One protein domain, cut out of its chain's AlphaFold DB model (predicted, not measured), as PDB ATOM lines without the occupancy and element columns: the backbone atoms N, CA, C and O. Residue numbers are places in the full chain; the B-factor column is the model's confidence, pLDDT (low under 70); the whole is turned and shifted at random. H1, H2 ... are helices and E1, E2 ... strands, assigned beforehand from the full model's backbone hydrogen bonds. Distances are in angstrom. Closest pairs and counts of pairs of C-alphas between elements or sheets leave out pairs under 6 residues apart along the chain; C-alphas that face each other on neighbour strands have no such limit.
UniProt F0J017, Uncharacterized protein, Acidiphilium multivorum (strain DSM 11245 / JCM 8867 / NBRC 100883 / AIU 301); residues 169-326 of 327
ATOM      1  N   ALA A 169     149.742 192.341 181.245       63.97
ATOM      2  CA  ALA A 169     149.570 191.755 179.913       63.97
ATOM      3  C   ALA A 169     150.904 191.550 179.151       63.97
ATOM      4  O   ALA A 169     151.093 190.461 178.615       63.97
ATOM      5  N   PRO A 170     151.889 192.476 179.185       65.44
ATOM      6  CA  PRO A 170     153.189 192.251 178.538       65.44
ATOM      7  C   PRO A 170     154.037 191.132 179.162       65.44
ATOM      8  O   PRO A 170     154.980 190.662 178.537       65.44
ATOM      9  N   LEU A 171     153.755 190.734 180.409       72.88
ATOM     10  CA  LEU A 171     154.543 189.735 181.137       72.88
ATOM     11  C   LEU A 171     154.039 188.313 180.920       72.88
ATOM     12  O   LEU A 171     154.826 187.374 181.006       72.88
ATOM     13  N   PHE A 172     152.741 188.149 180.685       73.81
ATOM     14  CA  PHE A 172     152.116 186.832 180.579       73.81
ATOM     15  C   PHE A 172     151.461 186.576 179.219       73.81
ATOM     16  O   PHE A 172     151.136 185.426 178.933       73.81
ATOM     17  N   GLY A 173     151.270 187.610 178.395       75.69
ATOM     18  CA  GLY A 173     150.645 187.502 177.079       75.69
ATOM     19  C   GLY A 173     149.367 186.667 177.110       75.69
ATOM     20  O   GLY A 173     148.512 186.851 177.978       75.69
ATOM     21  N   GLN A 174     149.274 185.698 176.198       84.69
ATOM     22  CA  GLN A 174     148.114 184.805 176.079       84.69
ATOM     23  C   GLN A 174     148.211 183.529 176.932       84.69
ATOM     24  O   GLN A 174     147.295 182.704 176.931       84.69
ATOM     25  N   TYR A 175     149.286 183.348 177.707       87.31
ATOM     26  CA  TYR A 175     149.496 182.134 178.501       87.31
ATOM     27  C   TYR A 175     148.427 181.926 179.585       87.31
ATOM     28  O   TYR A 175     148.021 180.788 179.829       87.31
ATOM     29  N   TRP A 176     147.909 183.002 180.189       84.06
ATOM     30  CA  TRP A 176     146.767 182.912 181.112       84.06
ATOM     31  C   TRP A 176     145.502 182.420 180.416       84.06
ATOM     32  O   TRP A 176     144.814 181.552 180.951       84.06
ATOM     33  N   GLY A 177     145.225 182.922 179.210       86.75
ATOM     34  CA  GLY A 177     144.113 182.447 178.392       86.75
ATOM     35  C   GLY A 177     144.248 180.960 178.070       86.75
ATOM     36  O   GLY A 177     143.279 180.214 178.202       86.75
ATOM     37  N   LEU A 178     145.457 180.499 177.723       90.31
ATOM     38  CA  LEU A 178     145.726 179.085 177.443       90.31
ATOM     39  C   LEU A 178     145.499 178.199 178.666       90.31
ATOM     40  O   LEU A 178     144.852 177.158 178.548       90.31
ATOM     41  N   LEU A 179     146.007 178.603 179.833       89.88
ATOM     42  CA  LEU A 179     145.774 177.903 181.096       89.88
ATOM     43  C   LEU A 179     144.272 177.785 181.375       89.88
ATOM     44  O   LEU A 179     143.762 176.693 181.622       89.88
ATOM     45  N   HIS A 180     143.574 178.910 181.280       90.19
ATOM     46  CA  HIS A 180     142.156 179.032 181.568       90.19
ATOM     47  C   HIS A 180     141.284 178.177 180.631       90.19
ATOM     48  O   HIS A 180     140.434 177.421 181.102       90.19
ATOM     49  N   MET A 181     141.539 178.212 179.317       93.44
ATOM     50  CA  MET A 181     140.836 177.366 178.342       93.44
ATOM     51  C   MET A 181     141.198 175.884 178.492       93.44
ATOM     52  O   MET A 181     140.332 175.025 178.356       93.44
ATOM     53  N   THR A 182     142.454 175.559 178.816       94.50
ATOM     54  CA  THR A 182     142.871 174.162 179.020       94.50
ATOM     55  C   THR A 182     142.154 173.542 180.218       94.50
ATOM     56  O   THR A 182     141.666 172.422 180.106       94.50
ATOM     57  N   ILE A 183     142.044 174.265 181.341       93.12
ATOM     58  CA  ILE A 183     141.308 173.800 182.530       93.12
ATOM     59  C   ILE A 183     139.835 173.544 182.190       93.12
ATOM     60  O   ILE A 183     139.306 172.489 182.537       93.12
ATOM     61  N   LEU A 184     139.194 174.469 181.468       95.69
ATOM     62  CA  LEU A 184     137.809 174.312 181.026       95.69
ATOM     63  C   LEU A 184     137.628 173.058 180.163       95.69
ATOM     64  O   LEU A 184     136.747 172.247 180.431       95.69
ATOM     65  N   ILE A 185     138.484 172.863 179.158       96.75
ATOM     66  CA  ILE A 185     138.403 171.688 178.281       96.75
ATOM     67  C   ILE A 185     138.634 170.398 179.073       96.75
ATOM     68  O   ILE A 185     137.911 169.426 178.873       96.75
ATOM     69  N   GLU A 186     139.605 170.367 179.992       93.94
ATOM     70  CA  GLU A 186     139.818 169.203 180.864       93.94
ATOM     71  C   GLU A 186     138.582 168.896 181.722       93.94
ATOM     72  O   GLU A 186     138.245 167.725 181.887       93.94
ATOM     73  N   SER A 187     137.883 169.923 182.215       94.69
ATOM     74  CA  SER A 187     136.626 169.765 182.952       94.69
ATOM     75  C   SER A 187     135.510 169.183 182.081       94.69
ATOM     76  O   SER A 187     134.784 168.308 182.540       94.69
ATOM     77  N   LEU A 188     135.382 169.637 180.830       95.94
ATOM     78  CA  LEU A 188     134.343 169.182 179.896       95.94
ATOM     79  C   LEU A 188     134.586 167.755 179.382       95.94
ATOM     80  O   LEU A 188     133.641 166.996 179.177       95.94
ATOM     81  N   ILE A 189     135.851 167.378 179.176       95.88
ATOM     82  CA  ILE A 189     136.245 166.013 178.786       95.88
ATOM     83  C   ILE A 189     136.196 165.051 179.982       95.88
ATOM     84  O   ILE A 189     135.973 163.850 179.818       95.88
ATOM     85  N   GLY A 190     136.428 165.563 181.190       92.62
ATOM     86  CA  GLY A 190     136.473 164.776 182.412       92.62
ATOM     87  C   GLY A 190     137.731 163.913 182.548       92.62
ATOM     88  O   GLY A 190     138.650 163.911 181.720       92.62
ATOM     89  N   LEU A 191     137.784 163.164 183.648       90.50
ATOM     90  CA  LEU A 191     138.896 162.268 183.954       90.50
ATOM     91  C   LEU A 191     138.687 160.879 183.337       90.50
ATOM     92  O   LEU A 191     137.550 160.409 183.261       90.50
ATOM     93  N   PRO A 192     139.775 160.174 182.970       91.75
ATOM     94  CA  PRO A 192     139.668 158.784 182.559       91.75
ATOM     95  C   PRO A 192     139.058 157.911 183.667       91.75
ATOM     96  O   PRO A 192     139.233 158.205 184.853       91.75
ATOM     97  N   PRO A 193     138.418 156.781 183.324       89.81
ATOM     98  CA  PRO A 193     137.890 155.862 184.321       89.81
ATOM     99  C   PRO A 193     139.011 155.277 185.190       89.81
ATOM    100  O   PRO A 193     140.036 154.802 184.686       89.81
ATOM    101  N   ASN A 194     138.793 155.266 186.506       87.31
ATOM    102  CA  ASN A 194     139.725 154.684 187.468       87.31
ATOM    103  C   ASN A 194     139.832 153.161 187.284       87.31
ATOM    104  O   ASN A 194     138.848 152.467 187.009       87.31
ATOM    105  N   CYS A 195     141.034 152.619 187.464       80.94
ATOM    106  CA  CYS A 195     141.228 151.202 187.715       80.94
ATOM    107  C   CYS A 195     140.542 150.835 189.039       80.94
ATOM    108  O   CYS A 195     140.594 151.604 189.994       80.94
ATOM    109  N   GLY A 196     139.979 149.626 189.131       75.19
ATOM    110  CA  GLY A 196     139.543 149.055 190.415       75.19
ATOM    111  C   GLY A 196     140.704 148.737 191.371       75.19
ATOM    112  O   GLY A 196     140.478 148.304 192.495       75.19
ATOM    113  N   CYS A 197     141.945 148.945 190.923       72.12
ATOM    114  CA  CYS A 197     143.162 148.870 191.707       72.12
ATOM    115  C   CYS A 197     143.121 149.934 192.826       72.12
ATOM    116  O   CYS A 197     143.364 151.113 192.564       72.12
ATOM    117  N   LEU A 198     142.839 149.548 194.069       64.50
ATOM    118  CA  LEU A 198     142.994 150.451 195.210       64.50
ATOM    119  C   LEU A 198     144.485 150.547 195.551       64.50
ATOM    120  O   LEU A 198     145.071 149.588 196.051       64.50
ATOM    121  N   SER A 199     145.121 151.683 195.263       71.88
ATOM    122  CA  SER A 199     146.415 151.986 195.877       71.88
ATOM    123  C   SER A 199     146.194 152.294 197.363       71.88
ATOM    124  O   SER A 199     145.160 152.833 197.750       71.88
ATOM    125  N   ALA A 200     147.125 151.897 198.229       78.31
ATOM    126  CA  ALA A 200     147.075 152.286 199.636       78.31
ATOM    127  C   ALA A 200     147.494 153.760 199.790       78.31
ATOM    128  O   ALA A 200     148.238 154.292 198.961       78.31
ATOM    129  N   ALA A 201     147.035 154.414 200.860       83.88
ATOM    130  CA  ALA A 201     147.523 155.738 201.234       83.88
ATOM    131  C   ALA A 201     149.036 155.698 201.521       83.88
ATOM    132  O   ALA A 201     149.583 154.668 201.928       83.88
ATOM    133  N   CYS A 202     149.724 156.822 201.316       78.62
ATOM    134  CA  CYS A 202     151.153 156.908 201.615       78.62
ATOM    135  C   CYS A 202     151.387 156.707 203.118       78.62
ATOM    136  O   CYS A 202     150.939 157.521 203.917       78.62
ATOM    137  N   GLN A 203     152.145 155.684 203.516       85.75
ATOM    138  CA  GLN A 203     152.390 155.397 204.937       85.75
ATOM    139  C   GLN A 203     153.201 156.483 205.665       85.75
ATOM    140  O   GLN A 203     153.180 156.541 206.888       85.75
ATOM    141  N   VAL A 204     153.904 157.351 204.927       89.19
ATOM    142  CA  VAL A 204     154.748 158.414 205.499       89.19
ATOM    143  C   VAL A 204     153.969 159.711 205.719       89.19
ATOM    144  O   VAL A 204     154.092 160.330 206.768       89.19
ATOM    145  N   CYS A 205     153.177 160.142 204.733       87.44
ATOM    146  CA  CYS A 205     152.472 161.430 204.783       87.44
ATOM    147  C   CYS A 205     150.944 161.308 204.820       87.44
ATOM    148  O   CYS A 205     150.252 162.317 204.732       87.44
ATOM    149  N   ASN A 206     150.418 160.083 204.903       83.38
ATOM    150  CA  ASN A 206     148.992 159.752 204.849       83.38
ATOM    151  C   ASN A 206     148.252 160.329 203.626       83.38
ATOM    152  O   ASN A 206     147.034 160.489 203.642       83.38
ATOM    153  N   ALA A 207     148.988 160.664 202.559       79.19
ATOM    154  CA  ALA A 207     148.393 161.184 201.338       79.19
ATOM    155  C   ALA A 207     147.442 160.135 200.738       79.19
ATOM    156  O   ALA A 207     147.805 158.951 200.698       79.19
ATOM    157  N   PRO A 208     146.257 160.554 200.258       78.50
ATOM    158  CA  PRO A 208     145.273 159.633 199.721       78.50
ATOM    159  C   PRO A 208     145.833 158.862 198.514       78.50
ATOM    160  O   PRO A 208     146.741 159.352 197.827       78.50
ATOM    161  N   PRO A 209     145.287 157.665 198.238       77.69
ATOM    162  CA  PRO A 209     145.625 156.879 197.061       77.69
ATOM    163  C   PRO A 209     145.589 157.736 195.799       77.69
ATOM    164  O   PRO A 209     144.594 158.411 195.524       77.69
ATOM    165  N   ARG A 210     146.667 157.722 195.009       76.06
ATOM    166  CA  ARG A 210     146.627 158.390 193.704       76.06
ATOM    167  C   ARG A 210     145.721 157.581 192.772       76.06
ATOM    168  O   ARG A 210     145.932 156.368 192.665       76.06
ATOM    169  N   PRO A 211     144.759 158.222 192.081       76.25
ATOM    170  CA  PRO A 211     143.899 157.525 191.138       76.25
ATOM    171  C   PRO A 211     144.753 156.919 190.023       76.25
ATOM    172  O   PRO A 211     145.515 157.615 189.349       76.25
ATOM    173  N   HIS A 212     144.649 155.602 189.866       82.19
ATOM    174  CA  HIS A 212     145.227 154.877 188.744       82.19
ATOM    175  C   HIS A 212     144.166 154.778 187.652       82.19
ATOM    176  O   HIS A 212     143.046 154.371 187.946       82.19
ATOM    177  N   TYR A 213     144.483 155.131 186.410       86.94
ATOM    178  CA  TYR A 213     143.511 155.167 185.313       86.94
ATOM    179  C   TYR A 213     143.601 153.914 184.434       86.94
ATOM    180  O   TYR A 213     144.690 153.389 184.214       86.94
ATOM    181  N   LYS A 214     142.462 153.434 183.910       88.12
ATOM    182  CA  LYS A 214     142.412 152.265 183.003       88.12
ATOM    183  C   LYS A 214     143.023 152.537 181.628       88.12
ATOM    184  O   LYS A 214     143.431 151.605 180.946       88.12
ATOM    185  N   VAL A 215     143.042 153.800 181.214       92.25
ATOM    186  CA  VAL A 215     143.563 154.255 179.922       92.25
ATOM    187  C   VAL A 215     144.416 155.499 180.132       92.25
ATOM    188  O   VAL A 215     144.254 156.219 181.122       92.25
ATOM    189  N   SER A 216     145.328 155.767 179.197       90.81
ATOM    190  CA  SER A 216     146.108 157.001 179.233       90.81
ATOM    191  C   SER A 216     145.188 158.218 179.065       90.81
ATOM    192  O   SER A 216     144.148 158.145 178.409       90.81
ATOM    193  N   ARG A 217     145.576 159.377 179.616       89.75
ATOM    194  CA  ARG A 217     144.811 160.627 179.438       89.75
ATOM    195  C   ARG A 217     144.647 161.017 177.970       89.75
ATOM    196  O   ARG A 217     143.618 161.573 177.602       89.75
ATOM    197  N   ARG A 218     145.659 160.741 177.144       93.31
ATOM    198  CA  ARG A 218     145.635 161.045 175.712       93.31
ATOM    199  C   ARG A 218     144.654 160.141 174.964       93.31
ATOM    200  O   ARG A 218     143.935 160.625 174.095       93.31
ATOM    201  N   ASP A 219     144.608 158.856 175.310       95.06
ATOM    202  CA  ASP A 219     143.665 157.918 174.692       95.06
ATOM    203  C   ASP A 219     142.235 158.179 175.158       95.06
ATOM    204  O   ASP A 219     141.331 158.158 174.330       95.06
ATOM    205  N   TRP A 220     142.036 158.514 176.437       95.75
ATOM    206  CA  TRP A 220     140.742 158.968 176.954       95.75
ATOM    207  C   TRP A 220     140.231 160.202 176.210       95.75
ATOM    208  O   TRP A 220     139.110 160.203 175.715       95.75
ATOM    209  N   LEU A 221     141.084 161.221 176.063       96.38
ATOM    210  CA  LEU A 221     140.752 162.432 175.318       96.38
ATOM    211  C   LEU A 221     140.311 162.107 173.885       96.38
ATOM    212  O   LEU A 221     139.308 162.633 173.414       96.38
ATOM    213  N   ARG A 222     141.050 161.232 173.194       96.88
ATOM    214  CA  ARG A 222     140.686 160.802 171.841       96.88
ATOM    215  C   ARG A 222     139.348 160.062 171.831       96.88
ATOM    216  O   ARG A 222     138.524 160.365 170.979       96.88
ATOM    217  N   GLN A 223     139.134 159.121 172.752       96.19
ATOM    218  CA  GLN A 223     137.891 158.347 172.850       96.19
ATOM    219  C   GLN A 223     136.679 159.255 173.071       96.19
ATOM    220  O   GLN A 223     135.689 159.123 172.356       96.19
ATOM    221  N   GLU A 224     136.774 160.199 174.009       96.12
ATOM    222  CA  GLU A 224     135.665 161.101 174.317       96.12
ATOM    223  C   GLU A 224     135.375 162.055 173.154       96.12
ATOM    224  O   GLU A 224     134.217 162.235 172.781       96.12
ATOM    225  N   LEU A 225     136.410 162.588 172.494       96.38
ATOM    226  CA  LEU A 225     136.220 163.404 171.293       96.38
ATOM    227  C   LEU A 225     135.621 162.604 170.130       96.38
ATOM    228  O   LEU A 225     134.708 163.100 169.485       96.38
ATOM    229  N   THR A 226     136.051 161.362 169.887       96.44
ATOM    230  CA  THR A 226     135.440 160.486 168.867       96.44
ATOM    231  C   THR A 226     133.971 160.178 169.166       96.44
ATOM    232  O   THR A 226     133.187 159.965 168.248       96.44
ATOM    233  N   ARG A 227     133.564 160.174 170.441       94.44
ATOM    234  CA  ARG A 227     132.164 159.959 170.833       94.44
ATOM    235  C   ARG A 227     131.262 161.156 170.501       94.44
ATOM    236  O   ARG A 227     130.056 160.976 170.337       94.44
ATOM    237  N   ARG A 228     131.836 162.362 170.420       93.69
ATOM    238  CA  ARG A 228     131.121 163.625 170.156       93.69
ATOM    239  C   ARG A 228     131.259 164.103 168.707       93.69
ATOM    240  O   ARG A 228     130.324 164.690 168.172       93.69
ATOM    241  N   VAL A 229     132.403 163.834 168.081       94.56
ATOM    242  CA  VAL A 229     132.799 164.335 166.761       94.56
ATOM    243  C   VAL A 229     132.954 163.166 165.790       94.56
ATOM    244  O   VAL A 229     133.810 162.302 165.979       94.56
ATOM    245  N   GLU A 230     132.151 163.161 164.727       90.12
ATOM    246  CA  GLU A 230     132.166 162.098 163.712       90.12
ATOM    247  C   GLU A 230     133.426 162.136 162.829       90.12
ATOM    248  O   GLU A 230     133.934 161.098 162.402       90.12
ATOM    249  N   ASP A 231     133.967 163.330 162.572       94.31
ATOM    250  CA  ASP A 231     135.152 163.515 161.735       94.31
ATOM    251  C   ASP A 231     136.442 163.133 162.486       94.31
ATOM    252  O   ASP A 231     136.961 163.864 163.335       94.31
ATOM    253  N   THR A 232     137.000 161.976 162.125       93.44
ATOM    254  CA  THR A 232     138.255 161.452 162.690       93.44
ATOM    255  C   THR A 232     139.472 162.362 162.476       93.44
ATOM    256  O   THR A 232     140.350 162.409 163.346       93.44
ATOM    257  N   ALA A 233     139.542 163.105 161.367       94.62
ATOM    258  CA  ALA A 233     140.626 164.053 161.119       94.62
ATOM    259  C   ALA A 233     140.497 165.265 162.050       94.62
ATOM    260  O   ALA A 233     141.487 165.692 162.654       94.62
ATOM    261  N   LEU A 234     139.268 165.752 162.243       95.44
ATOM    262  CA  LEU A 234     138.974 166.836 163.177       95.44
ATOM    263  C   LEU A 234     139.295 166.447 164.626       95.44
ATOM    264  O   LEU A 234     139.948 167.212 165.339       95.44
ATOM    265  N   VAL A 235     138.940 165.226 165.037       96.62
ATOM    266  CA  VAL A 235     139.341 164.672 166.343       96.62
ATOM    267  C   VAL A 235     140.862 164.707 166.498       96.62
ATOM    268  O   VAL A 235     141.372 165.142 167.531       96.62
ATOM    269  N   GLY A 236     141.611 164.282 165.475       95.69
ATOM    270  CA  GLY A 236     143.074 164.319 165.486       95.69
ATOM    271  C   GLY A 236     143.644 165.728 165.696       95.69
ATOM    272  O   GLY A 236     144.583 165.903 166.485       95.69
ATOM    273  N   ALA A 237     143.054 166.731 165.041       94.88
ATOM    274  CA  ALA A 237     143.432 168.133 165.198       94.88
ATOM    275  C   ALA A 237     143.153 168.642 166.623       94.88
ATOM    276  O   ALA A 237     144.049 169.190 167.268       94.88
ATOM    277  N   TYR A 238     141.955 168.382 167.156       97.00
ATOM    278  CA  TYR A 238     141.567 168.799 168.506       97.00
ATOM    279  C   TYR A 238     142.433 168.151 169.585       97.00
ATOM    280  O   TYR A 238     142.934 168.845 170.467       97.00
ATOM    281  N   VAL A 239     142.690 166.841 169.488       96.75
ATOM    282  CA  VAL A 239     143.606 166.143 170.407       96.75
ATOM    283  C   VAL A 239     144.977 166.822 170.411       96.75
ATOM    284  O   VAL A 239     145.554 167.046 171.473       96.75
ATOM    285  N   SER A 240     145.501 167.176 169.236       96.38
ATOM    286  CA  SER A 240     146.827 167.791 169.113       96.38
ATOM    287  C   SER A 240     146.890 169.186 169.745       96.38
ATOM    288  O   SER A 240     147.867 169.499 170.430       96.38
ATOM    289  N   LEU A 241     145.840 169.993 169.564       96.25
ATOM    290  CA  LEU A 241     145.704 171.321 170.171       96.25
ATOM    291  C   LEU A 241     145.590 171.244 171.695       96.25
ATOM    292  O   LEU A 241     146.338 171.915 172.406       96.25
ATOM    293  N   ILE A 242     144.708 170.385 172.210       96.81
ATOM    294  CA  ILE A 242     144.487 170.227 173.654       96.81
ATOM    295  C   ILE A 242     145.762 169.735 174.340       96.81
ATOM    296  O   ILE A 242     146.150 170.257 175.383       96.81
ATOM    297  N   GLU A 243     146.474 168.777 173.746       96.19
ATOM    298  CA  GLU A 243     147.758 168.315 174.280       96.19
ATOM    299  C   GLU A 243     148.835 169.415 174.235       96.19
ATOM    300  O   GLU A 243     149.726 169.434 175.086       96.19
ATOM    301  N   ALA A 244     148.774 170.352 173.283       94.69
ATOM    302  CA  ALA A 244     149.637 171.533 173.291       94.69
ATOM    303  C   ALA A 244     149.297 172.493 174.439       94.69
ATOM    304  O   ALA A 244     150.209 172.893 175.167       94.69
ATOM    305  N   GLY A 245     148.011 172.778 174.664       94.06
ATOM    306  CA  GLY A 245     147.534 173.554 175.816       94.06
ATOM    307  C   GLY A 245     147.935 172.931 177.157       94.06
ATOM    308  O   GLY A 245     148.472 173.615 178.028       94.06
ATOM    309  N   LYS A 246     147.815 171.605 177.300       93.06
ATOM    310  CA  LYS A 246     148.264 170.877 178.501       93.06
ATOM    311  C   LYS A 246     149.751 171.049 178.783       93.06
ATOM    312  O   LYS A 246     150.115 171.326 179.920       93.06
ATOM    313  N   ARG A 247     150.617 170.972 177.762       90.88
ATOM    314  CA  ARG A 247     152.063 171.221 177.941       90.88
ATOM    315  C   ARG A 247     152.346 172.617 178.495       90.88
ATOM    316  O   ARG A 247     153.294 172.786 179.261       90.88
ATOM    317  N   VAL A 248     151.550 173.608 178.097       87.88
ATOM    318  CA  VAL A 248     151.631 174.969 178.636       87.88
ATOM    319  C   VAL A 248     151.173 175.000 180.090       87.88
ATOM    320  O   VAL A 248     151.935 175.417 180.960       87.88
ATOM    321  N   ARG A 249     149.966 174.499 180.363       88.75
ATOM    322  CA  ARG A 249     149.366 174.455 181.701       88.75
ATOM    323  C   ARG A 249     150.246 173.726 182.712       88.75
ATOM    324  O   ARG A 249     150.462 174.245 183.804       88.75
ATOM    325  N   ASP A 250     150.794 172.568 182.356       88.25
ATOM    326  CA  ASP A 250     151.673 171.802 183.240       88.25
ATOM    327  C   ASP A 250     152.943 172.598 183.549       88.25
ATOM    328  O   ASP A 250     153.296 172.769 184.712       88.25
ATOM    329  N   LYS A 251     153.579 173.201 182.538       86.12
ATOM    330  CA  LYS A 251     154.752 174.059 182.759       86.12
ATOM    331  C   LYS A 251     154.449 175.220 183.713       86.12
ATOM    332  O   LYS A 251     155.242 175.476 184.614       86.12
ATOM    333  N   MET A 252     153.315 175.898 183.534       85.62
ATOM    334  CA  MET A 252     152.898 177.021 184.386       85.62
ATOM    335  C   MET A 252     152.494 176.591 185.801       85.62
ATOM    336  O   MET A 252     152.645 177.363 186.741       85.62
ATOM    337  N   SER A 253     152.019 175.357 185.974       83.44
ATOM    338  CA  SER A 253     151.639 174.815 187.288       83.44
ATOM    339  C   SER A 253     152.849 174.499 188.176       83.44
ATOM    340  O   SER A 253     152.706 174.365 189.388       83.44
ATOM    341  N   HIS A 254     154.041 174.368 187.586       82.62
ATOM    342  CA  HIS A 254     155.265 173.957 188.281       82.62
ATOM    343  C   HIS A 254     156.292 175.083 188.473       82.62
ATOM    344  O   HIS A 254     157.339 174.848 189.074       82.62
ATOM    345  N   GLY A 255     156.024 176.300 187.994       82.62
ATOM    346  CA  GLY A 255     156.926 177.430 188.197       82.62
ATOM    347  C   GLY A 255     156.493 178.710 187.481       82.62
ATOM    348  O   GLY A 255     155.580 178.682 186.655       82.62
ATOM    349  N   PRO A 256     157.154 179.844 187.778       81.75
ATOM    350  CA  PRO A 256     156.855 181.107 187.120       81.75
ATOM    351  C   PRO A 256     157.099 180.992 185.613       81.75
ATOM    352  O   PRO A 256     158.154 180.533 185.164       81.75
ATOM    353  N   HIS A 257     156.123 181.441 184.828       83.50
ATOM    354  CA  HIS A 257     156.222 181.480 183.379       83.50
ATOM    355  C   HIS A 257     155.912 182.885 182.878       83.50
ATOM    356  O   HIS A 257     154.842 183.419 183.155       83.50
ATOM    357  N   PHE A 258     156.866 183.462 182.155       84.62
ATOM    358  CA  PHE A 258     156.725 184.755 181.501       84.62
ATOM    359  C   PHE A 258     156.681 184.549 180.000       84.62
ATOM    360  O   PHE A 258     157.415 183.702 179.475       84.62
ATOM    361  N   ASP A 259     155.863 185.352 179.337       85.56
ATOM    362  CA  ASP A 259     155.844 185.402 177.893       85.56
ATOM    363  C   ASP A 259     157.161 185.993 177.373       85.56
ATOM    364  O   ASP A 259     157.689 186.983 177.886       85.56
ATOM    365  N   ARG A 260     157.731 185.308 176.386       87.25
ATOM    366  CA  ARG A 260     158.980 185.656 175.704       87.25
ATOM    367  C   ARG A 260     158.818 185.575 174.188       87.25
ATOM    368  O   ARG A 260     159.827 185.605 173.485       87.25
ATOM    369  N   THR A 261     157.591 185.420 173.691       88.81
ATOM    370  CA  THR A 261     157.340 185.418 172.257       88.81
ATOM    371  C   THR A 261     157.643 186.786 171.666       88.81
ATOM    372  O   THR A 261     157.619 187.820 172.336       88.81
ATOM    373  N   THR A 262     157.954 186.782 170.379       88.56
ATOM    374  CA  THR A 262     158.180 187.996 169.603       88.56
ATOM    375  C   THR A 262     157.114 188.112 168.529       88.56
ATOM    376  O   THR A 262     156.585 187.104 168.056       88.56
ATOM    377  N   HIS A 263     156.795 189.343 168.132       85.31
ATOM    378  CA  HIS A 263     156.051 189.545 166.898       85.31
ATOM    379  C   HIS A 263     157.014 189.336 165.725       85.31
ATOM    380  O   HIS A 263     158.048 190.010 165.678       85.31
ATOM    381  N   PRO A 264     156.720 188.407 164.803       81.62
ATOM    382  CA  PRO A 264     157.566 188.181 163.644       81.62
ATOM    383  C   PRO A 264     157.624 189.448 162.790       81.62
ATOM    384  O   PRO A 264     156.621 190.139 162.600       81.62
ATOM    385  N   ILE A 265     158.814 189.751 162.274       83.94
ATOM    386  CA  ILE A 265     159.007 190.856 161.337       83.94
ATOM    387  C   ILE A 265     158.411 190.416 159.998       83.94
ATOM    388  O   ILE A 265     158.901 189.467 159.392       83.94
ATOM    389  N   MET A 266     157.357 191.101 159.559       84.88
ATOM    390  CA  MET A 266     156.709 190.876 158.267       84.88
ATOM    391  C   MET A 266     156.844 192.127 157.402       84.88
ATOM    392  O   MET A 266     156.810 193.250 157.915       84.88
ATOM    393  N   ASN A 267     156.985 191.944 156.092       87.62
ATOM    394  CA  ASN A 267     157.049 193.069 155.166       87.62
ATOM    395  C   ASN A 267     155.653 193.662 154.923       87.62
ATOM    396  O   ASN A 267     154.637 192.973 155.029       87.62
ATOM    397  N   VAL A 268     155.589 194.947 154.561       86.62
ATOM    398  CA  VAL A 268     154.326 195.594 154.165       86.62
ATOM    399  C   VAL A 268     153.714 194.841 152.980       86.62
ATOM    400  O   VAL A 268     154.396 194.577 151.991       86.62
ATOM    401  N   GLY A 269     152.429 194.494 153.084       83.19
ATOM    402  CA  GLY A 269     151.708 193.712 152.074       83.19
ATOM    403  C   GLY A 269     151.898 192.193 152.172       83.19
ATOM    404  O   GLY A 269     151.229 191.454 151.451       83.19
ATOM    405  N   GLU A 270     152.762 191.707 153.068       88.19
ATOM    406  CA  GLU A 270     152.895 190.279 153.353       88.19
ATOM    407  C   GLU A 270     151.708 189.780 154.188       88.19
ATOM    408  O   GLU A 270     151.266 190.448 155.128       88.19
ATOM    409  N   VAL A 271     151.206 188.589 153.849       89.31
ATOM    410  CA  VAL A 271     150.155 187.897 154.604       89.31
ATOM    411  C   VAL A 271     150.687 186.547 155.061       89.31
ATOM    412  O   VAL A 271     150.981 185.678 154.240       89.31
ATOM    413  N   ALA A 272     150.763 186.351 156.372       90.19
ATOM    414  CA  ALA A 272     151.118 185.082 156.984       90.19
ATOM    415  C   ALA A 272     149.861 184.369 157.497       90.19
ATOM    416  O   ALA A 272     149.011 184.979 158.148       90.19
ATOM    417  N   SER A 273     149.761 183.066 157.229       92.50
ATOM    418  CA  SER A 273     148.720 182.203 157.797       92.50
ATOM    419  C   SER A 273     149.290 181.402 158.965       92.50
ATOM    420  O   SER A 273     150.393 180.853 158.873       92.50
ATOM    421  N   TYR A 274     148.535 181.333 160.053       93.12
ATOM    422  CA  TYR A 274     148.814 180.502 161.215       93.12
ATOM    423  C   TYR A 274     147.697 179.476 161.321       93.12
ATOM    424  O   TYR A 274     146.581 179.801 161.713       93.12
ATOM    425  N   ASP A 275     148.011 178.248 160.921       93.06
ATOM    426  CA  ASP A 275     147.136 177.094 161.093       93.06
ATOM    427  C   ASP A 275     147.420 176.396 162.435       93.06
ATOM    428  O   ASP A 275     148.361 176.734 163.169       93.06
ATOM    429  N   ALA A 276     146.636 175.365 162.756       92.12
ATOM    430  CA  ALA A 276     146.822 174.577 163.974       92.12
ATOM    431  C   ALA A 276     148.234 173.966 164.089       92.12
ATOM    432  O   ALA A 276     148.780 173.857 165.189       92.12
ATOM    433  N   LYS A 277     148.854 173.567 162.970       94.06
ATOM    434  CA  LYS A 277     150.193 172.961 162.971       94.06
ATOM    435  C   LYS A 277     151.244 173.988 163.380       94.06
ATOM    436  O   LYS A 277     152.071 173.697 164.249       94.06
ATOM    437  N   ARG A 278     151.200 175.175 162.781       93.75
ATOM    438  CA  ARG A 278     152.100 176.286 163.078       93.75
ATOM    439  C   ARG A 278     151.892 176.796 164.498       93.75
ATOM    440  O   ARG A 278     152.866 176.934 165.230       93.75
ATOM    441  N   ALA A 279     150.639 176.948 164.930       93.81
ATOM    442  CA  ALA A 279     150.299 177.296 166.308       93.81
ATOM    443  C   ALA A 279     150.963 176.336 167.312       93.81
ATOM    444  O   ALA A 279     151.665 176.763 168.224       93.81
ATOM    445  N   ILE A 280     150.844 175.020 167.103       95.06
ATOM    446  CA  ILE A 280     151.459 174.009 167.980       95.06
ATOM    447  C   ILE A 280     152.996 174.038 167.925       95.06
ATOM    448  O   ILE A 280     153.647 173.794 168.948       95.06
ATOM    449  N   GLY A 281     153.576 174.287 166.748       95.00
ATOM    450  CA  GLY A 281     155.023 174.278 166.530       95.00
ATOM    451  C   GLY A 281     155.745 175.524 167.048       95.00
ATOM    452  O   GLY A 281     156.870 175.412 167.536       95.00
ATOM    453  N   GLU A 282     155.101 176.692 166.978       94.75
ATOM    454  CA  GLU A 282     155.770 177.996 167.089       94.75
ATOM    455  C   GLU A 282     155.291 178.863 168.265       94.75
ATOM    456  O   GLU A 282     155.940 179.865 168.564       94.75
ATOM    457  N   PHE A 283     154.244 178.473 169.015       92.12
ATOM    458  CA  PHE A 283     153.670 179.301 170.100       92.12
ATOM    459  C   PHE A 283     154.665 179.769 171.175       92.12
ATOM    460  O   PHE A 283     154.371 180.677 171.943       92.12
ATOM    461  N   LYS A 284     155.832 179.126 171.300       91.25
ATOM    462  CA  LYS A 284     156.855 179.505 172.287       91.25
ATOM    463  C   LYS A 284     157.716 180.690 171.859       91.25
ATOM    464  O   LYS A 284     158.392 181.257 172.711       91.25
ATOM    465  N   ILE A 285     157.751 181.002 170.566       92.75
ATOM    466  CA  ILE A 285     158.640 182.017 169.984       92.75
ATOM    467  C   ILE A 285     157.879 183.096 169.206       92.75
ATOM    468  O   ILE A 285     158.379 184.214 169.092       92.75
ATOM    469  N   ASP A 286     156.668 182.797 168.733       92.12
ATOM    470  CA  ASP A 286     155.854 183.677 167.894       92.12
ATOM    471  C   ASP A 286     154.523 184.022 168.585       92.12
ATOM    472  O   ASP A 286     153.725 183.136 168.911       92.12
ATOM    473  N   SER A 287     154.285 185.319 168.808       89.81
ATOM    474  CA  SER A 287     153.087 185.816 169.497       89.81
ATOM    475  C   SER A 287     151.797 185.539 168.716       89.81
ATOM    476  O   SER A 287     150.757 185.302 169.324       89.81
ATOM    477  N   ASN A 288     151.845 185.529 167.380       90.88
ATOM    478  CA  ASN A 288     150.679 185.229 166.546       90.88
ATOM    479  C   ASN A 288     150.354 183.731 166.584       90.88
ATOM    480  O   ASN A 288     149.185 183.349 166.622       90.88
ATOM    481  N   ALA A 289     151.376 182.869 166.626       92.88
ATOM    482  CA  ALA A 289     151.187 181.431 166.820       92.88
ATOM    483  C   ALA A 289     150.594 181.122 168.206       92.88
ATOM    484  O   ALA A 289     149.733 180.247 168.331       92.88
ATOM    485  N   LEU A 290     151.019 181.863 169.237       91.56
ATOM    486  CA  LEU A 290     150.461 181.778 170.587       91.56
ATOM    487  C   LEU A 290     148.984 182.199 170.628       91.56
ATOM    488  O   LEU A 290     148.164 181.487 171.209       91.56
ATOM    489  N   ASP A 291     148.637 183.311 169.980       90.12
ATOM    490  CA  ASP A 291     147.253 183.786 169.870       90.12
ATOM    491  C   ASP A 291     146.370 182.797 169.095       90.12
ATOM    492  O   ASP A 291     145.293 182.413 169.549       90.12
ATOM    493  N   THR A 292     146.882 182.258 167.985       93.19
ATOM    494  CA  THR A 292     146.198 181.221 167.195       93.19
ATOM    495  C   THR A 292     145.914 179.970 168.026       93.19
ATOM    496  O   THR A 292     144.830 179.391 167.925       93.19
ATOM    497  N   LEU A 293     146.860 179.548 168.878       94.81
ATOM    498  CA  LEU A 293     146.652 178.419 169.785       94.81
ATOM    499  C   LEU A 293     145.526 178.710 170.788       94.81
ATOM    500  O   LEU A 293     144.702 177.831 171.041       94.81
ATOM    501  N   LEU A 294     145.461 179.930 171.332       92.75
ATOM    502  CA  LEU A 294     144.396 180.337 172.247       92.75
ATOM    503  C   LEU A 294     143.031 180.357 171.557       92.75
ATOM    504  O   LEU A 294     142.091 179.750 172.074       92.75
ATOM    505  N   VAL A 295     142.927 181.001 170.394       91.88
ATOM    506  CA  VAL A 295     141.694 181.037 169.593       91.88
ATOM    507  C   VAL A 295     141.233 179.617 169.267       91.88
ATOM    508  O   VAL A 295     140.074 179.282 169.496       91.88
ATOM    509  N   SER A 296     142.153 178.743 168.856       94.81
ATOM    510  CA  SER A 296     141.847 177.343 168.555       94.81
ATOM    511  C   SER A 296     141.317 176.575 169.772       94.81
ATOM    512  O   SER A 296     140.356 175.817 169.651       94.81
ATOM    513  N   LEU A 297     141.908 176.752 170.960       95.38
ATOM    514  CA  LEU A 297     141.386 176.130 172.184       95.38
ATOM    515  C   LEU A 297     140.029 176.715 172.586       95.38
ATOM    516  O   LEU A 297     139.163 175.973 173.048       95.38
ATOM    517  N   ARG A 298     139.818 178.019 172.387       93.62
ATOM    518  CA  ARG A 298     138.524 178.663 172.628       93.62
ATOM    519  C   ARG A 298     137.449 178.100 171.696       93.62
ATOM    520  O   ARG A 298     136.367 177.786 172.180       93.62
ATOM    521  N   ASP A 299     137.754 177.898 170.416       93.56
ATOM    522  CA  ASP A 299     136.841 177.273 169.447       93.56
ATOM    523  C   ASP A 299     136.453 175.849 169.877       93.56
ATOM    524  O   ASP A 299     135.274 175.491 169.855       93.56
ATOM    525  N   VAL A 300     137.427 175.054 170.338       95.69
ATOM    526  CA  VAL A 300     137.188 173.700 170.865       95.69
ATOM    527  C   VAL A 300     136.298 173.734 172.111       95.69
ATOM    528  O   VAL A 300     135.308 173.008 172.174       95.69
ATOM    529  N   ALA A 301     136.629 174.574 173.097       96.06
ATOM    530  CA  ALA A 301     135.853 174.704 174.328       96.06
ATOM    531  C   ALA A 301     134.413 175.150 174.046       96.06
ATOM    532  O   ALA A 301     133.469 174.601 174.607       96.06
ATOM    533  N   HIS A 302     134.250 176.111 173.139       95.62
ATOM    534  CA  HIS A 302     132.949 176.610 172.730       95.62
ATOM    535  C   HIS A 302     132.102 175.519 172.073       95.62
ATOM    536  O   HIS A 302     130.968 175.309 172.484       95.62
ATOM    537  N   ALA A 303     132.655 174.773 171.113       95.69
ATOM    538  CA  ALA A 303     131.923 173.693 170.455       95.69
ATOM    539  C   ALA A 303     131.486 172.596 171.447       95.69
ATOM    540  O   ALA A 303     130.358 172.114 171.370       95.69
ATOM    541  N   LEU A 304     132.346 172.250 172.416       96.88
ATOM    542  CA  LEU A 304     131.998 171.318 173.495       96.88
ATOM    543  C   LEU A 304     130.862 171.856 174.377       96.88
ATOM    544  O   LEU A 304     129.945 171.107 174.697       96.88
ATOM    545  N   LEU A 305     130.895 173.142 174.743       97.38
ATOM    546  CA  LEU A 305     129.844 173.775 175.545       97.38
ATOM    547  C   LEU A 305     128.521 173.913 174.790       97.38
ATOM    548  O   LEU A 305     127.470 173.762 175.396       97.38
ATOM    549  N   VAL A 306     128.553 174.193 173.489       97.00
ATOM    550  CA  VAL A 306     127.347 174.299 172.656       97.00
ATOM    551  C   VAL A 306     126.653 172.939 172.517       97.00
ATOM    552  O   VAL A 306     125.425 172.868 172.614       97.00
ATOM    553  N   ASP A 307     127.419 171.858 172.350       96.12
ATOM    554  CA  ASP A 307     126.888 170.490 172.398       96.12
ATOM    555  C   ASP A 307     126.295 170.181 173.783       96.12
ATOM    556  O   ASP A 307     125.136 169.790 173.886       96.12
ATOM    557  N   GLU A 308     127.038 170.451 174.858       96.06
ATOM    558  CA  GLU A 308     126.600 170.173 176.234       96.06
ATOM    559  C   GLU A 308     125.344 170.969 176.641       96.06
ATOM    560  O   GLU A 308     124.412 170.418 177.220       96.06
ATOM    561  N   ALA A 309     125.302 172.268 176.336       96.94
ATOM    562  CA  ALA A 309     124.243 173.169 176.784       96.94
ATOM    563  C   ALA A 309     122.993 173.120 175.899       96.94
ATOM    564  O   ALA A 309     121.874 173.251 176.391       96.94
ATOM    565  N   PHE A 310     123.168 172.951 174.587       96.19
ATOM    566  CA  PHE A 310     122.078 173.108 173.619       96.19
ATOM    567  C   PHE A 310     121.871 171.883 172.729       96.19
ATOM    568  O   PHE A 310     120.984 171.900 171.873       96.19
ATOM    569  N   SER A 311     122.655 170.812 172.918       94.06
ATOM    570  CA  SER A 311     122.616 169.600 172.085       94.06
ATOM    571  C   SER A 311     122.828 169.894 170.594       94.06
ATOM    572  O   SER A 311     122.283 169.211 169.723       94.06
ATOM    573  N   ILE A 312     123.606 170.938 170.283       93.69
ATOM    574  CA  ILE A 312     123.948 171.323 168.913       93.69
ATOM    575  C   ILE A 312     125.350 170.801 168.601       93.69
ATOM    576  O   ILE A 312     126.362 171.414 168.936       93.69
ATOM    577  N   LYS A 313     125.408 169.668 167.899       92.31
ATOM    578  CA  LYS A 313     126.661 169.053 167.446       92.31
ATOM    579  C   LYS A 313     127.195 169.756 166.207       92.31
ATOM    580  O   LYS A 313     126.976 169.314 165.081       92.31
ATOM    581  N   HIS A 314     127.893 170.866 166.415       92.69
ATOM    582  CA  HIS A 314     128.559 171.596 165.342       92.69
ATOM    583  C   HIS A 314     130.032 171.837 165.664       92.69
ATOM    584  O   HIS A 314     130.414 172.860 166.229       92.69
ATOM    585  N   PHE A 315     130.867 170.883 165.264       93.75
ATOM    586  CA  PHE A 315     132.315 170.960 165.412       93.75
ATOM    587  C   PHE A 315     132.942 171.399 164.091       93.75
ATOM    588  O   PHE A 315     132.640 170.839 163.036       93.75
ATOM    589  N   ARG A 316     133.805 172.415 164.145       91.50
ATOM    590  CA  ARG A 316     134.470 172.990 162.969       91.50
ATOM    591  C   ARG A 316     135.982 172.829 163.060       91.50
ATOM    592  O   ARG A 316     136.513 172.812 164.174       91.50
ATOM    593  N   PRO A 317     136.688 172.756 161.920       91.75
ATOM    594  CA  PRO A 317     138.136 172.895 161.907       91.75
ATOM    595  C   PRO A 317     138.580 174.130 162.706       91.75
ATOM    596  O   PRO A 317     137.891 175.151 162.640       91.75
ATOM    597  N   PRO A 318     139.692 174.044 163.460       87.81
ATOM    598  CA  PRO A 318     140.260 175.197 164.150       87.81
ATOM    599  C   PRO A 318     140.479 176.359 163.181       87.81
ATOM    600  O   PRO A 318     140.886 176.137 162.040       87.81
ATOM    601  N   SER A 319     140.193 177.577 163.632       84.44
ATOM    602  CA  SER A 319     140.311 178.767 162.795       84.44
ATOM    603  C   SER A 319     141.771 179.072 162.446       84.44
ATOM    604  O   SER A 319     142.635 179.088 163.323       84.44
ATOM    605  N   ASP A 320     142.025 179.394 161.178       88.00
ATOM    606  CA  ASP A 320     143.315 179.926 160.738       88.00
ATOM    607  C   ASP A 320     143.379 181.433 161.013       88.00
ATOM    608  O   ASP A 320     142.503 182.193 160.581       88.00
ATOM    609  N   LEU A 321     144.445 181.892 161.670       87.38
ATOM    610  CA  LEU A 321     144.696 183.321 161.836       87.38
ATOM    611  C   LEU A 321     145.506 183.843 160.650       87.38
ATOM    612  O   LEU A 321     146.627 183.401 160.394       87.38
ATOM    613  N   LYS A 322     144.949 184.822 159.935       88.94
ATOM    614  CA  LYS A 322     145.653 185.548 158.873       88.94
ATOM    615  C   LYS A 322     146.151 186.877 159.416       88.94
ATOM    616  O   LYS A 322     145.350 187.722 159.805       88.94
ATOM    617  N   VAL A 323     147.463 187.063 159.411       85.75
ATOM    618  CA  VAL A 323     148.118 188.292 159.866       85.75
ATOM    619  C   VAL A 323     148.694 189.003 158.654       85.75
ATOM    620  O   VAL A 323     149.369 188.378 157.838       85.75
ATOM    621  N   ALA A 324     148.431 190.302 158.539       84.81
ATOM    622  CA  ALA A 324     148.943 191.144 157.466       84.81
ATOM    623  C   ALA A 324     149.488 192.459 158.031       84.81
ATOM    624  O   ALA A 324     148.905 193.009 158.966       84.81
ATOM    625  N   VAL A 325     150.575 192.978 157.452       77.56
ATOM    626  CA  VAL A 325     151.029 194.351 157.727       77.56
ATOM    627  C   VAL A 325     150.415 195.276 156.687       77.56
ATOM    628  O   VAL A 325     150.731 195.184 155.498       77.56
ATOM    629  N   VAL A 326     149.539 196.165 157.151       72.88
ATOM    630  CA  VAL A 326     148.966 197.240 156.339       72.88
ATOM    631  C   VAL A 326     149.870 198.463 156.484       72.88
ATOM    632  O   VAL A 326     150.178 198.860 157.609       72.88
TER     633      VAL A 326
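AT A GLANCE: This is residues 169 to 326 of the 327 residues of an uncharacterized protein of Acidiphilium multivorum (strain DSM 11245 / JCM 8867 / NBRC 100883 / AIU 301) (UniProt F0J017). A two-stranded ribbon, E1 and E2, makes one end of a core of crossed helices, in which H2, H4 and H6 pack on one another and H3 and H5 pack on H4. At the other end of the long axis the unnamed stretch 190 to 216 loops away from the core. The 158 printed residues, with H1 H2 H3 H4 E1 H5 H6 E2 along the chain, are mostly helix, with an antiparallel sheet E1 - E2. The whole is only just loose, close to compact, with a radius of gyration of the C-alphas of 18.3 A, and spans 63 by 39 by 24 A.

IN THESE COORDINATES: E1 is residues 271 to 274 and E2 321 to 324. H6, 287 to 310, is 33.8 A long and ends at C-alpha 310 (122.078, 173.108, 173.619). H4, 232 to 253, is 31.0 A and H2, 175 to 189, 20.9 A. H3 is 217 to 228, H5 276 to 282, and H1 169 to 172, from C-alpha 169 (149.570, 191.755, 179.913).

HOW THE PARTS SIT: E1 and E2 are antiparallel at 159 degrees, with N 272 and O 323 2.9 A apart, within hydrogen-bond range. The closest C-alphas of H6 and E2 are those of Thr 292 and Leu 321, 5.9 A. H5 and H6, a helical hairpin, touch at Ala 279 and Ala 289, their closest C-alphas, 4.3 A. H2 touches H6 at a shallow tilt of 28 degrees, the closest C-alphas being Leu 178 and Leu 294, 5.5 A. The hub H4 touches H2, H3, H5 and H6; with H2 the tilt is steep, 56 degrees, and the closest C-alphas are Leu 179 and Arg 249, 5.0 A. H3 and H4 are a helical hairpin, closest at C-alphas 225 and 235, 6.0 A. H1 and H2 meet only through their link. Every O i to N i+4 pair is within range in H2 to H6; H1 is too short for one.

THE WHOLE: The C-alphas of Gln 203 and Gly 269 are the two farthest apart, 65.3 A. The printed part has no cut; the links H2 to H3 and H4 to E1 are long. Residues 169, 170 and 198 are under 70 in pLDDT.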